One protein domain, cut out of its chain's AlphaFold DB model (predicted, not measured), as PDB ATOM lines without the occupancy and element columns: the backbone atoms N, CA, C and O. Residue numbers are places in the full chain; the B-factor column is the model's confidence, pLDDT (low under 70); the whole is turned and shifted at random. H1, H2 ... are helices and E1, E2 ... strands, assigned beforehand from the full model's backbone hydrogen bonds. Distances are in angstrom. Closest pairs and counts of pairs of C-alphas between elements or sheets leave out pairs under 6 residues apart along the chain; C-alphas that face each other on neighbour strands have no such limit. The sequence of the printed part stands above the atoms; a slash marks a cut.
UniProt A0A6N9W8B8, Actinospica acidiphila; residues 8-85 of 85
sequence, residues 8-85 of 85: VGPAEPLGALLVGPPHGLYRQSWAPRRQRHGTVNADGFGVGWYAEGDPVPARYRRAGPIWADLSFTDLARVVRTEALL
ATOM      1  N   VAL A   8     253.648 269.445 315.243       98.38
ATOM      2  CA  VAL A   8     253.594 268.626 316.456       98.38
ATOM      3  C   VAL A   8     253.671 269.595 317.631       98.38
ATOM      4  O   VAL A   8     254.617 270.382 317.706       98.38
ATOM      5  N   GLY A   9     252.685 269.574 318.522       97.88
ATOM      6  CA  GLY A   9     252.614 270.506 319.642       97.88
ATOM      7  C   GLY A   9     251.275 270.452 320.380       97.88
ATOM      8  O   GLY A   9     250.551 269.468 320.256       97.88
ATOM      9  N   PRO A  10     250.932 271.504 321.146       97.88
ATOM     10  CA  PRO A  10     249.629 271.621 321.795       97.88
ATOM     11  C   PRO A  10     248.463 271.455 320.815       97.88
ATOM     12  O   PRO A  10     248.583 271.796 319.636       97.88
ATOM     13  N   ALA A  11     247.317 270.983 321.300       97.81
ATOM     14  CA  ALA A  11     246.140 270.806 320.459       97.81
ATOM     15  C   ALA A  11     245.660 272.145 319.870       97.81
ATOM     16  O   ALA A  11     245.132 272.994 320.591       97.81
ATOM     17  N   GLU A  12     245.765 272.306 318.551       98.19
ATOM     18  CA  GLU A  12     245.378 273.516 317.815       98.19
ATOM     19  C   GLU A  12     244.340 273.199 316.729       98.19
ATOM     20  O   GLU A  12     244.345 272.094 316.177       98.19
ATOM     21  N   PRO A  13     243.426 274.131 316.394       98.06
ATOM     22  CA  PRO A  13     242.514 273.928 315.284       98.06
ATOM     23  C   PRO A  13     243.293 273.962 313.967       98.06
ATOM     24  O   PRO A  13     244.169 274.810 313.774       98.06
ATOM     25  N   LEU A  14     242.934 273.093 313.020       98.31
ATOM     26  CA  LEU A  14     243.593 273.035 311.708       98.31
ATOM     27  C   LEU A  14     243.616 274.409 311.021       98.31
ATOM     28  O   LEU A  14     244.597 274.777 310.377       98.31
ATOM     29  N   GLY A  15     242.561 275.206 311.202       98.12
ATOM     30  CA  GLY A  15     242.455 276.565 310.693       98.12
ATOM     31  C   GLY A  15     243.534 277.504 311.229       98.12
ATOM     32  O   GLY A  15     244.059 278.294 310.450       98.12
ATOM     33  N   ALA A  16     243.936 277.399 312.499       98.25
ATOM     34  CA  ALA A  16     245.008 278.230 313.058       98.25
ATOM     35  C   ALA A  16     246.388 277.887 312.476       98.25
ATOM     36  O   ALA A  16     247.251 278.758 312.391       98.25
ATOM     37  N   LEU A  17     246.582 276.644 312.029       98.06
ATOM     38  CA  LEU A  17     247.848 276.165 311.468       98.06
ATOM     39  C   LEU A  17     247.922 276.361 309.944       98.06
ATOM     40  O   LEU A  17     248.954 276.764 309.405       98.06
ATOM     41  N   LEU A  18     246.823 276.094 309.234       97.62
ATOM     42  CA  LEU A  18     246.799 276.010 307.771       97.62
ATOM     43  C   LEU A  18     246.237 277.266 307.093       97.62
ATOM     44  O   LEU A  18     246.712 277.626 306.011       97.62
ATOM     45  N   VAL A  19     245.244 277.923 307.706       96.75
ATOM     46  CA  VAL A  19     244.419 278.969 307.068       96.75
ATOM     47  C   VAL A  19     244.722 280.363 307.612       96.75
ATOM     48  O   VAL A  19     245.030 281.269 306.843       96.75
ATOM     49  N   GLY A  20     244.657 280.527 308.931       97.06
ATOM     50  CA  GLY A  20     244.810 281.794 309.640       97.06
ATOM     51  C   GLY A  20     246.157 282.500 309.443       97.06
ATOM     52  O   GLY A  20     246.155 283.728 309.338       97.06
ATOM     53  N   PRO A  21     247.309 281.798 309.356       97.75
ATOM     54  CA  PRO A  21     248.583 282.478 309.197       97.75
ATOM     55  C   PRO A  21     248.617 283.301 307.895       97.75
ATOM     56  O   PRO A  21     248.318 282.763 306.825       97.75
ATOM     57  N   PRO A  22     249.073 284.571 307.915       96.56
ATOM     58  CA  PRO A  22     249.037 285.459 306.743       96.56
ATOM     59  C   PRO A  22     249.783 284.939 305.513       96.56
ATOM     60  O   PRO A  22     249.536 285.399 304.400       96.56
ATOM     61  N   HIS A  23     250.710 284.003 305.718       96.56
ATOM     62  CA  HIS A  23     251.471 283.303 304.686       96.56
ATOM     63  C   HIS A  23     251.393 281.775 304.862       96.56
ATOM     64  O   HIS A  23     252.330 281.065 304.491       96.56
ATOM     65  N   GLY A  24     250.302 281.287 305.458       95.94
ATOM     66  CA  GLY A  24     250.032 279.874 305.712       95.94
ATOM     67  C   GLY A  24     249.849 279.057 304.437       95.94
ATOM     68  O   GLY A  24     249.887 279.587 303.321       95.94
ATOM     69  N   LEU A  25     249.674 277.748 304.608       96.75
ATOM     70  CA  LEU A  25     249.605 276.809 303.490       96.75
ATOM     71  C   LEU A  25     248.414 277.103 302.566       96.75
ATOM     72  O   LEU A  25     248.568 277.052 301.348       96.75
ATOM     73  N   TYR A  26     247.280 277.525 303.138       97.31
ATOM     74  CA  TYR A  26     246.113 277.985 302.390       97.31
ATOM     75  C   TYR A  26     246.483 279.107 301.415       97.31
ATOM     76  O   TYR A  26     246.330 278.936 300.212       97.31
ATOM     77  N   ARG A  27     247.087 280.210 301.881       97.38
ATOM     78  CA  ARG A  27     247.487 281.323 300.997       97.38
ATOM     79  C   ARG A  27     248.575 280.940 300.000       97.38
ATOM     80  O   ARG A  27     248.579 281.427 298.872       97.38
ATOM     81  N   GLN A  28     249.498 280.059 300.388       97.56
ATOM     82  CA  GLN A  28     250.535 279.552 299.485       97.56
ATOM     83  C   GLN A  28     249.961 278.756 298.302       97.56
ATOM     84  O   GLN A  28     250.673 278.560 297.318       97.56
ATOM     85  N   SER A  29     248.699 278.324 298.357       97.06
ATOM     86  CA  SER A  29     248.073 277.635 297.228       97.06
ATOM     87  C   SER A  29     247.860 278.541 296.007       97.06
ATOM     88  O   SER A  29     247.998 278.061 294.888       97.06
ATOM     89  N   TRP A  30     247.652 279.853 296.178       96.56
ATOM     90  CA  TRP A  30     247.550 280.804 295.054       96.56
ATOM     91  C   TRP A  30     248.596 281.930 295.075       96.56
ATOM     92  O   TRP A  30     248.795 282.597 294.066       96.56
ATOM     93  N   ALA A  31     249.274 282.159 296.203       97.19
ATOM     94  CA  ALA A  31     250.291 283.204 296.351       97.19
ATOM     95  C   ALA A  31     251.549 282.706 297.104       97.19
ATOM     96  O   ALA A  31     251.880 283.214 298.187       97.19
ATOM     97  N   PRO A  32     252.276 281.700 296.579       97.06
ATOM     98  CA  PRO A  32     253.510 281.222 297.195       97.06
ATOM     99  C   PRO A  32     254.659 282.229 297.012       97.06
ATOM    100  O   PRO A  32     254.965 282.662 295.909       97.06
ATOM    101  N   ARG A  33     255.365 282.576 298.098       96.38
ATOM    102  CA  ARG A  33     256.427 283.613 298.068       96.38
ATOM    103  C   ARG A  33     257.822 283.115 297.687       96.38
ATOM    104  O   ARG A  33     258.695 283.912 297.372       96.38
ATOM    105  N   ARG A  34     258.075 281.811 297.827       95.81
ATOM    106  CA  ARG A  34     259.413 281.200 297.670       95.81
ATOM    107  C   ARG A  34     259.407 279.993 296.726       95.81
ATOM    108  O   ARG A  34     260.325 279.179 296.753       95.81
ATOM    109  N   GLN A  35     258.353 279.847 295.929       96.50
ATOM    110  CA  GLN A  35     258.211 278.759 294.968       96.50
ATOM    111  C   GLN A  35     258.872 279.160 293.648       96.50
ATOM    112  O   GLN A  35     258.541 280.194 293.084       96.50
ATOM    113  N   ARG A  36     259.836 278.355 293.183       95.25
ATOM    114  CA  ARG A  36     260.589 278.626 291.942       95.25
ATOM    115  C   ARG A  36     259.920 278.067 290.686       95.25
ATOM    116  O   ARG A  36     260.150 278.579 289.603       95.25
ATOM    117  N   HIS A  37     259.117 277.015 290.835       94.44
ATOM    118  CA  HIS A  37     258.465 276.324 289.726       94.44
ATOM    119  C   HIS A  37     256.967 276.185 290.015       94.44
ATOM    120  O   HIS A  37     256.592 275.776 291.116       94.44
ATOM    121  N   GLY A  38     256.129 276.492 289.022       89.38
ATOM    122  CA  GLY A  38     254.670 276.560 289.154       89.38
ATOM    123  C   GLY A  38     254.205 277.856 289.825       89.38
ATOM    124  O   GLY A  38     254.697 278.210 290.895       89.38
ATOM    125  N   THR A  39     253.254 278.551 289.201       93.44
ATOM    126  CA  THR A  39     252.713 279.836 289.686       93.44
ATOM    127  C   THR A  39     251.786 279.656 290.891       93.44
ATOM    128  O   THR A  39     251.735 280.509 291.773       93.44
ATOM    129  N   VAL A  40     251.073 278.528 290.940       95.69
ATOM    130  CA  VAL A  40     250.072 278.177 291.958       95.69
ATOM    131  C   VAL A  40     250.169 276.689 292.316       95.69
ATOM    132  O   VAL A  40     250.825 275.919 291.614       95.69
ATOM    133  N   ASN A  41     249.515 276.286 293.404       96.69
ATOM    134  CA  ASN A  41     249.304 274.899 293.823       96.69
ATOM    135  C   ASN A  41     247.785 274.636 293.844       96.69
ATOM    136  O   ASN A  41     247.156 274.680 294.900       96.69
ATOM    137  N   ALA A  42     247.194 274.462 292.659       96.00
ATOM    138  CA  ALA A  42     245.741 274.375 292.462       96.00
ATOM    139  C   ALA A  42     245.233 272.945 292.205       96.00
ATOM    140  O   ALA A  42     244.028 272.710 292.241       96.00
ATOM    141  N   ASP A  43     246.144 272.001 291.966       96.69
ATOM    142  CA  ASP A  43     245.851 270.660 291.432       96.69
ATOM    143  C   ASP A  43     245.420 269.646 292.510       96.69
ATOM    144  O   ASP A  43     245.487 268.430 292.315       96.69
ATOM    145  N   GLY A  44     245.037 270.146 293.683       96.94
ATOM    146  CA  GLY A  44     244.633 269.348 294.829       96.94
ATOM    147  C   GLY A  44     245.331 269.737 296.126       96.94
ATOM    148  O   GLY A  44     246.333 270.455 296.153       96.94
ATOM    149  N   PHE A  45     244.781 269.235 297.226       98.06
ATOM    150  CA  PHE A  45     245.350 269.379 298.560       98.06
ATOM    151  C   PHE A  45     245.002 268.174 299.435       98.06
ATOM    152  O   PHE A  45     244.105 267.376 299.131       98.06
ATOM    153  N   GLY A  46     245.706 268.066 300.558       97.94
ATOM    154  CA  GLY A  46     245.344 267.143 301.614       97.94
ATOM    155  C   GLY A  46     245.812 267.617 302.980       97.94
ATOM    156  O   GLY A  46     246.716 268.442 303.074       97.94
ATOM    157  N   VAL A  47     245.167 267.083 304.010       98.31
ATOM    158  CA  VAL A  47     245.615 267.158 305.401       98.31
ATOM    159  C   VAL A  47     245.422 265.787 306.039       98.31
ATOM    160  O   VAL A  47     244.362 265.165 305.894       98.31
ATOM    161  N   GLY A  48     246.462 265.298 306.698       98.44
ATOM    162  CA  GLY A  48     246.409 264.197 307.641       98.44
ATOM    163  C   GLY A  48     246.542 264.733 309.060       98.44
ATOM    164  O   GLY A  48     247.371 265.601 309.306       98.44
ATOM    165  N   TRP A  49     245.738 264.240 309.995       98.50
ATOM    166  CA  TRP A  49     245.838 264.631 311.401       98.50
ATOM    167  C   TRP A  49     245.498 263.464 312.316       98.50
ATOM    168  O   TRP A  49     244.766 262.551 311.928       98.50
ATOM    169  N   TYR A  50     246.005 263.518 313.541       98.38
ATOM    170  CA  TYR A  50     245.616 262.592 314.597       98.38
ATOM    171  C   TYR A  50     244.452 263.194 315.380       98.38
ATOM    172  O   TYR A  50     244.544 264.326 315.868       98.38
ATOM    173  N   ALA A  51     243.335 262.469 315.439       96.69
ATOM    174  CA  ALA A  51     242.225 262.816 316.314       96.69
ATOM    175  C   ALA A  51     242.559 262.402 317.752       96.69
ATOM    176  O   ALA A  51     243.347 261.485 317.979       96.69
ATOM    177  N   GLU A  52     241.967 263.084 318.729       94.44
ATOM    178  CA  GLU A  52     242.188 262.767 320.139       94.44
ATOM    179  C   GLU A  52     241.812 261.306 320.434       94.44
ATOM    180  O   GLU A  52     240.710 260.858 320.119       94.44
ATOM    181  N   GLY A  53     242.755 260.556 321.011       94.69
ATOM    182  CA  GLY A  53     242.573 259.143 321.347       94.69
ATOM    183  C   GLY A  53     242.624 258.164 320.165       94.69
ATOM    184  O   GLY A  53     242.552 256.960 320.406       94.69
ATOM    185  N   ASP A  54     242.786 258.631 318.922       96.56
ATOM    186  CA  ASP A  54     242.909 257.763 317.744       96.56
ATOM    187  C   ASP A  54     244.382 257.638 317.302       96.56
ATOM    188  O   ASP A  54     244.992 258.627 316.876       96.56
ATOM    189  N   PRO A  55     244.990 256.437 317.378       94.00
ATOM    190  CA  PRO A  55     246.367 256.229 316.939       94.00
ATOM    191  C   PRO A  55     246.527 256.221 315.408       94.00
ATOM    192  O   PRO A  55     247.657 256.176 314.917       94.00
ATOM    193  N   VAL A  56     245.435 256.233 314.636       97.50
ATOM    194  CA  VAL A  56     245.451 256.220 313.169       97.50
ATOM    195  C   VAL A  56     245.124 257.618 312.633       97.50
ATOM    196  O   VAL A  56     244.137 258.225 313.042       97.50
ATOM    197  N   PRO A  57     245.903 258.162 311.677       97.25
ATOM    198  CA  PRO A  57     245.620 259.488 311.154       97.25
ATOM    199  C   PRO A  57     244.373 259.484 310.262       97.25
ATOM    200  O   PRO A  57     244.275 258.736 309.278       97.25
ATOM    201  N   ALA A  58     243.459 260.408 310.541       98.12
ATOM    202  CA  ALA A  58     242.408 260.784 309.611       98.12
ATOM    203  C   ALA A  58     243.021 261.532 308.418       98.12
ATOM    204  O   ALA A  58     244.058 262.184 308.537       98.12
ATOM    205  N   ARG A  59     242.398 261.421 307.238       98.25
ATOM    206  CA  ARG A  59     242.891 262.046 306.001       98.25
ATOM    207  C   ARG A  59     241.754 262.681 305.223       98.25
ATOM    208  O   ARG A  59     240.788 262.007 304.871       98.25
ATOM    209  N   TYR A  60     241.927 263.944 304.856       98.31
ATOM    210  CA  TYR A  60     241.046 264.658 303.941       98.31
ATOM    211  C   TYR A  60     241.825 265.013 302.677       98.31
ATOM    212  O   TYR A  60     242.875 265.640 302.769       98.31
ATOM    213  N   ARG A  61     241.349 264.582 301.501       98.19
ATOM    214  CA  ARG A  61     242.017 264.812 300.207       98.19
ATOM    215  C   ARG A  61     241.024 265.241 299.139       98.19
ATOM    216  O   ARG A  61     239.900 264.730 299.091       98.19
ATOM    217  N   ARG A  62     241.459 266.150 298.268       97.94
ATOM    218  CA  ARG A  62     240.670 266.703 297.163       97.94
ATOM    219  C   ARG A  62     241.558 266.974 295.959       97.94
ATOM    220  O   ARG A  62     242.718 267.332 296.127       97.94
ATOM    221  N   ALA A  63     240.991 266.820 294.764       96.81
ATOM    222  CA  ALA A  63     241.659 267.124 293.496       96.81
ATOM    223  C   ALA A  63     241.490 268.593 293.059       96.81
ATOM    224  O   ALA A  63     242.191 269.051 292.167       96.81
ATOM    225  N   GLY A  64     240.550 269.325 293.667       96.38
ATOM    226  CA  GLY A  64     240.342 270.747 293.405       96.38
ATOM    227  C   GLY A  64     241.206 271.650 294.293       96.38
ATOM    228  O   GLY A  64     241.796 271.182 295.274       96.38
ATOM    229  N   PRO A  65     241.248 272.956 293.992       97.00
ATOM    230  CA  PRO A  65     242.014 273.904 294.779       97.00
ATOM    231  C   PRO A  65     241.409 274.096 296.174       97.00
ATOM    232  O   PRO A  65     240.192 274.169 296.338       97.00
ATOM    233  N   ILE A  66     242.270 274.257 297.180       97.31
ATOM    234  CA  ILE A  66     241.864 274.374 298.592       97.31
ATOM    235  C   ILE A  66     240.911 275.547 298.866       97.31
ATOM    236  O   ILE A  66     240.073 275.461 299.757       97.31
ATOM    237  N   TRP A  67     240.992 276.631 298.089       95.62
ATOM    238  CA  TRP A  67     240.109 277.794 298.240       95.62
ATOM    239  C   TRP A  67     238.695 277.584 297.695       95.62
ATOM    240  O   TRP A  67     237.820 278.392 297.992       95.62
ATOM    241  N   ALA A  68     238.461 276.529 296.910       96.94
ATOM    242  CA  ALA A  68     237.140 276.200 296.381       96.94
ATOM    243  C   ALA A  68     236.390 275.162 297.237       96.94
ATOM    244  O   ALA A  68     235.235 274.860 296.946       96.94
ATOM    245  N   ASP A  69     237.019 274.610 298.281       97.31
ATOM    246  CA  ASP A  69     236.402 273.600 299.139       97.31
ATOM    247  C   ASP A  69     235.822 274.222 300.423       97.31
ATOM    248  O   ASP A  69     236.516 274.479 301.411       97.31
ATOM    249  N   LEU A  70     234.507 274.456 300.412       94.69
ATOM    250  CA  LEU A  70     233.781 274.976 301.575       94.69
ATOM    251  C   LEU A  70     233.722 273.961 302.724       94.69
ATOM    252  O   LEU A  70     233.786 274.350 303.888       94.69
ATOM    253  N   SER A  71     233.677 272.660 302.424       96.69
ATOM    254  CA  SER A  71     233.689 271.618 303.454       96.69
ATOM    255  C   SER A  71     235.015 271.593 304.212       96.69
ATOM    256  O   SER A  71     235.028 271.369 305.421       96.69
ATOM    257  N   PHE A  72     236.133 271.866 303.535       97.19
ATOM    258  CA  PHE A  72     237.422 272.035 304.198       97.19
ATOM    259  C   PHE A  72     237.441 273.256 305.121       97.19
ATOM    260  O   PHE A  72     238.044 273.193 306.186       97.19
ATOM    261  N   THR A  73     236.756 274.342 304.756       93.12
ATOM    262  CA  THR A  73     236.666 275.539 305.610       93.12
ATOM    263  C   THR A  73     235.979 275.223 306.940       93.12
ATOM    264  O   THR A  73     236.483 275.602 308.000       93.12
ATOM    265  N   ASP A  74     234.879 274.469 306.908       96.88
ATOM    266  CA  ASP A  74     234.208 274.023 308.132       96.88
ATOM    267  C   ASP A  74     235.052 273.036 308.935       96.88
ATOM    268  O   ASP A  74     235.195 273.194 310.149       96.88
ATOM    269  N   LEU A  75     235.670 272.062 308.260       97.44
ATOM    270  CA  LEU A  75     236.568 271.102 308.895       97.44
ATOM    271  C   LEU A  75     237.726 271.821 309.604       97.44
ATOM    272  O   LEU A  75     238.027 271.525 310.759       97.44
ATOM    273  N   ALA A  76     238.322 272.819 308.951       97.44
ATOM    274  CA  ALA A  76     239.429 273.589 309.493       97.44
ATOM    275  C   ALA A  76     239.049 274.386 310.752       97.44
ATOM    276  O   ALA A  76     239.892 274.605 311.623       97.44
ATOM    277  N   ARG A  77     237.788 274.811 310.872       97.06
ATOM    278  CA  ARG A  77     237.291 275.567 312.028       97.06
ATOM    279  C   ARG A  77     237.120 274.698 313.273       97.06
ATOM    280  O   ARG A  77     237.341 275.190 314.376       97.06
ATOM    281  N   VAL A  78     236.687 273.447 313.108       97.31
ATOM    282  CA  VAL A  78     236.241 272.605 314.237       97.31
ATOM    283  C   VAL A  78     237.217 271.498 314.610       97.31
ATOM    284  O   VAL A  78     237.267 271.109 315.774       97.31
ATOM    285  N   VAL A  79     238.004 270.992 313.660       98.12
ATOM    286  CA  VAL A  79     238.947 269.906 313.929       98.12
ATOM    287  C   VAL A  79     240.186 270.458 314.614       98.12
ATOM    288  O   VAL A  79     240.829 271.379 314.105       98.12
ATOM    289  N   ARG A  80     240.529 269.859 315.755       98.12
ATOM    290  CA  ARG A  80     241.749 270.134 316.516       98.12
ATOM    291  C   ARG A  80     242.679 268.933 316.474       98.12
ATOM    292  O   ARG A  80     242.218 267.800 316.352       98.12
ATOM    293  N   THR A  81     243.977 269.187 316.573       98.56
ATOM    294  CA  THR A  81     244.986 268.130 316.595       98.56
ATOM    295  C   THR A  81     246.264 268.586 317.285       98.56
ATOM    296  O   THR A  81     246.614 269.765 317.252       98.56
ATOM    297  N   GLU A  82     246.968 267.634 317.886       98.31
ATOM    298  CA  GLU A  82     248.335 267.811 318.384       98.31
ATOM    299  C   GLU A  82     249.378 267.542 317.293       98.31
ATOM    300  O   GLU A  82     250.523 267.972 317.423       98.31
ATOM    301  N   ALA A  83     249.001 266.860 316.201       98.38
ATOM    302  CA  ALA A  83     249.912 266.534 315.112       98.38
ATOM    303  C   ALA A  83     249.218 266.442 313.740       98.38
ATOM    304  O   ALA A  83     248.245 265.703 313.569       98.38
ATOM    305  N   LEU A  84     249.762 267.140 312.736       98.31
ATOM    306  CA  LEU A  84     249.304 267.065 311.339       98.31
ATOM    307  C   LEU A  84     250.449 267.072 310.326       98.31
ATOM    308  O   LEU A  84     251.560 267.521 310.632       98.31
ATOM    309  N   LEU A  85     250.127 266.632 309.106       95.00
ATOM    310  CA  LEU A  85     250.938 266.750 307.892       95.00
ATOM    311  C   LEU A  85     250.067 266.995 306.650       95.00
ATOM    312  O   LEU A  85     248.983 266.375 306.555       95.00
TER     313      LEU A  85
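Overview. This is residues 8 to 85 of the 85 residues of a protein of Actinospica acidiphila (UniProt A0A6N9W8B8). A long hairpin of two strands, E2 and E3, makes one side of an elongated domain; a second two-stranded ribbon, E1 and E4, runs crosswise to it near the last residue of E2, and the short helices H1, H2 and H3 lie across from the hairpin. The loop of residues 29 to 44 lies toward one end of the longest axis, and the link between E2 and E3 lies toward the other. The printed part has 78 residues with three named helices and four named strands, in the order E1, H1, H2, E2, E3, H3, E4. The class is mixed, helices and strands, with 39 residues in named elements; the two sheets have the orders E1 - E4 and E2 - E3, and both are antiparallel. The whole is compact, with a radius of gyration of the C-alphas of 12.8 A, and it spans 39 by 23 by 19 A.

Arrangement. E1, residues 8 to 13, and E4, residues 80 to 84, are antiparallel neighbours, with 144 degrees between their directions. N 9 and O 82 are 2.9 A apart and N 81 and O 12 are 3.0 A apart, both within hydrogen-bond range. A tight link joins E1 to H1, residues 14 to 18. H1 touches H3, residues 70 to 78; their closest C-alphas are those of Gly 15 and Ala 76, 4.4 A apart. H1 is close to but not clearly touching H2, residues 25 to 28; their closest C-alphas, those of Leu 18 and Leu 25, are 5.2 A apart. H2 and H3 are apart. E2, residues 45 to 49, and E3, residues 58 to 62, form a hairpin, antiparallel at 174 degrees. N 47 and O 60 are 3.0 A apart and N 60 and O 47 are 2.9 A apart, both within hydrogen-bond range. The closest C-alphas of E2 and E4 are those of Trp 49 and Leu 84, 4.2 A apart, while E3 and E4 are apart. E2 is also apart from H1 and from H3. The closest C-alphas of E1 and H3 are those of Pro 13 and Arg 77, 6.4 A apart. In H1 and H3 every O i to N i+4 pair is within hydrogen-bond range; H2 is too short for such a pair, and its one O i to N i+3 pair is within range.

Along the chain. E1 begins at C-alpha 8 at (253.594, 268.626, 316.456) and is 12.3 A long from first to last C-alpha. H1, residues 14 to 18, is 5.9 A long, and H2, residues 25 to 28, is 4.9 A long. E2 runs from C-alpha 45 at (245.350, 269.379, 298.560) to C-alpha 49, over 13.7 A. E3, residues 58 to 62, covers 13.9 A. H3, residues 70 to 78, covers 13.1 A. E4, residues 80 to 84, covers 9.7 A and ends at C-alpha 84 at (249.304, 267.065, 311.339).

Size, cuts and confidence. The two C-alphas farthest apart are those of Arg 36 and Gly 53, 39.6 A. The C-alphas of Val 8 and Leu 85, the first and last printed residues, are 9.2 A apart, and Leu 85 is the chain's last residue. The printed part has no cut. The link from H2 to E2, residues 29 to 44, is long, and its C-alphas lie 10 to 21 A from the mean of all C-alphas. The link from H3 to E4 is tight. The mean pLDDT of the printed part is 96.9, and no printed residue is under 70.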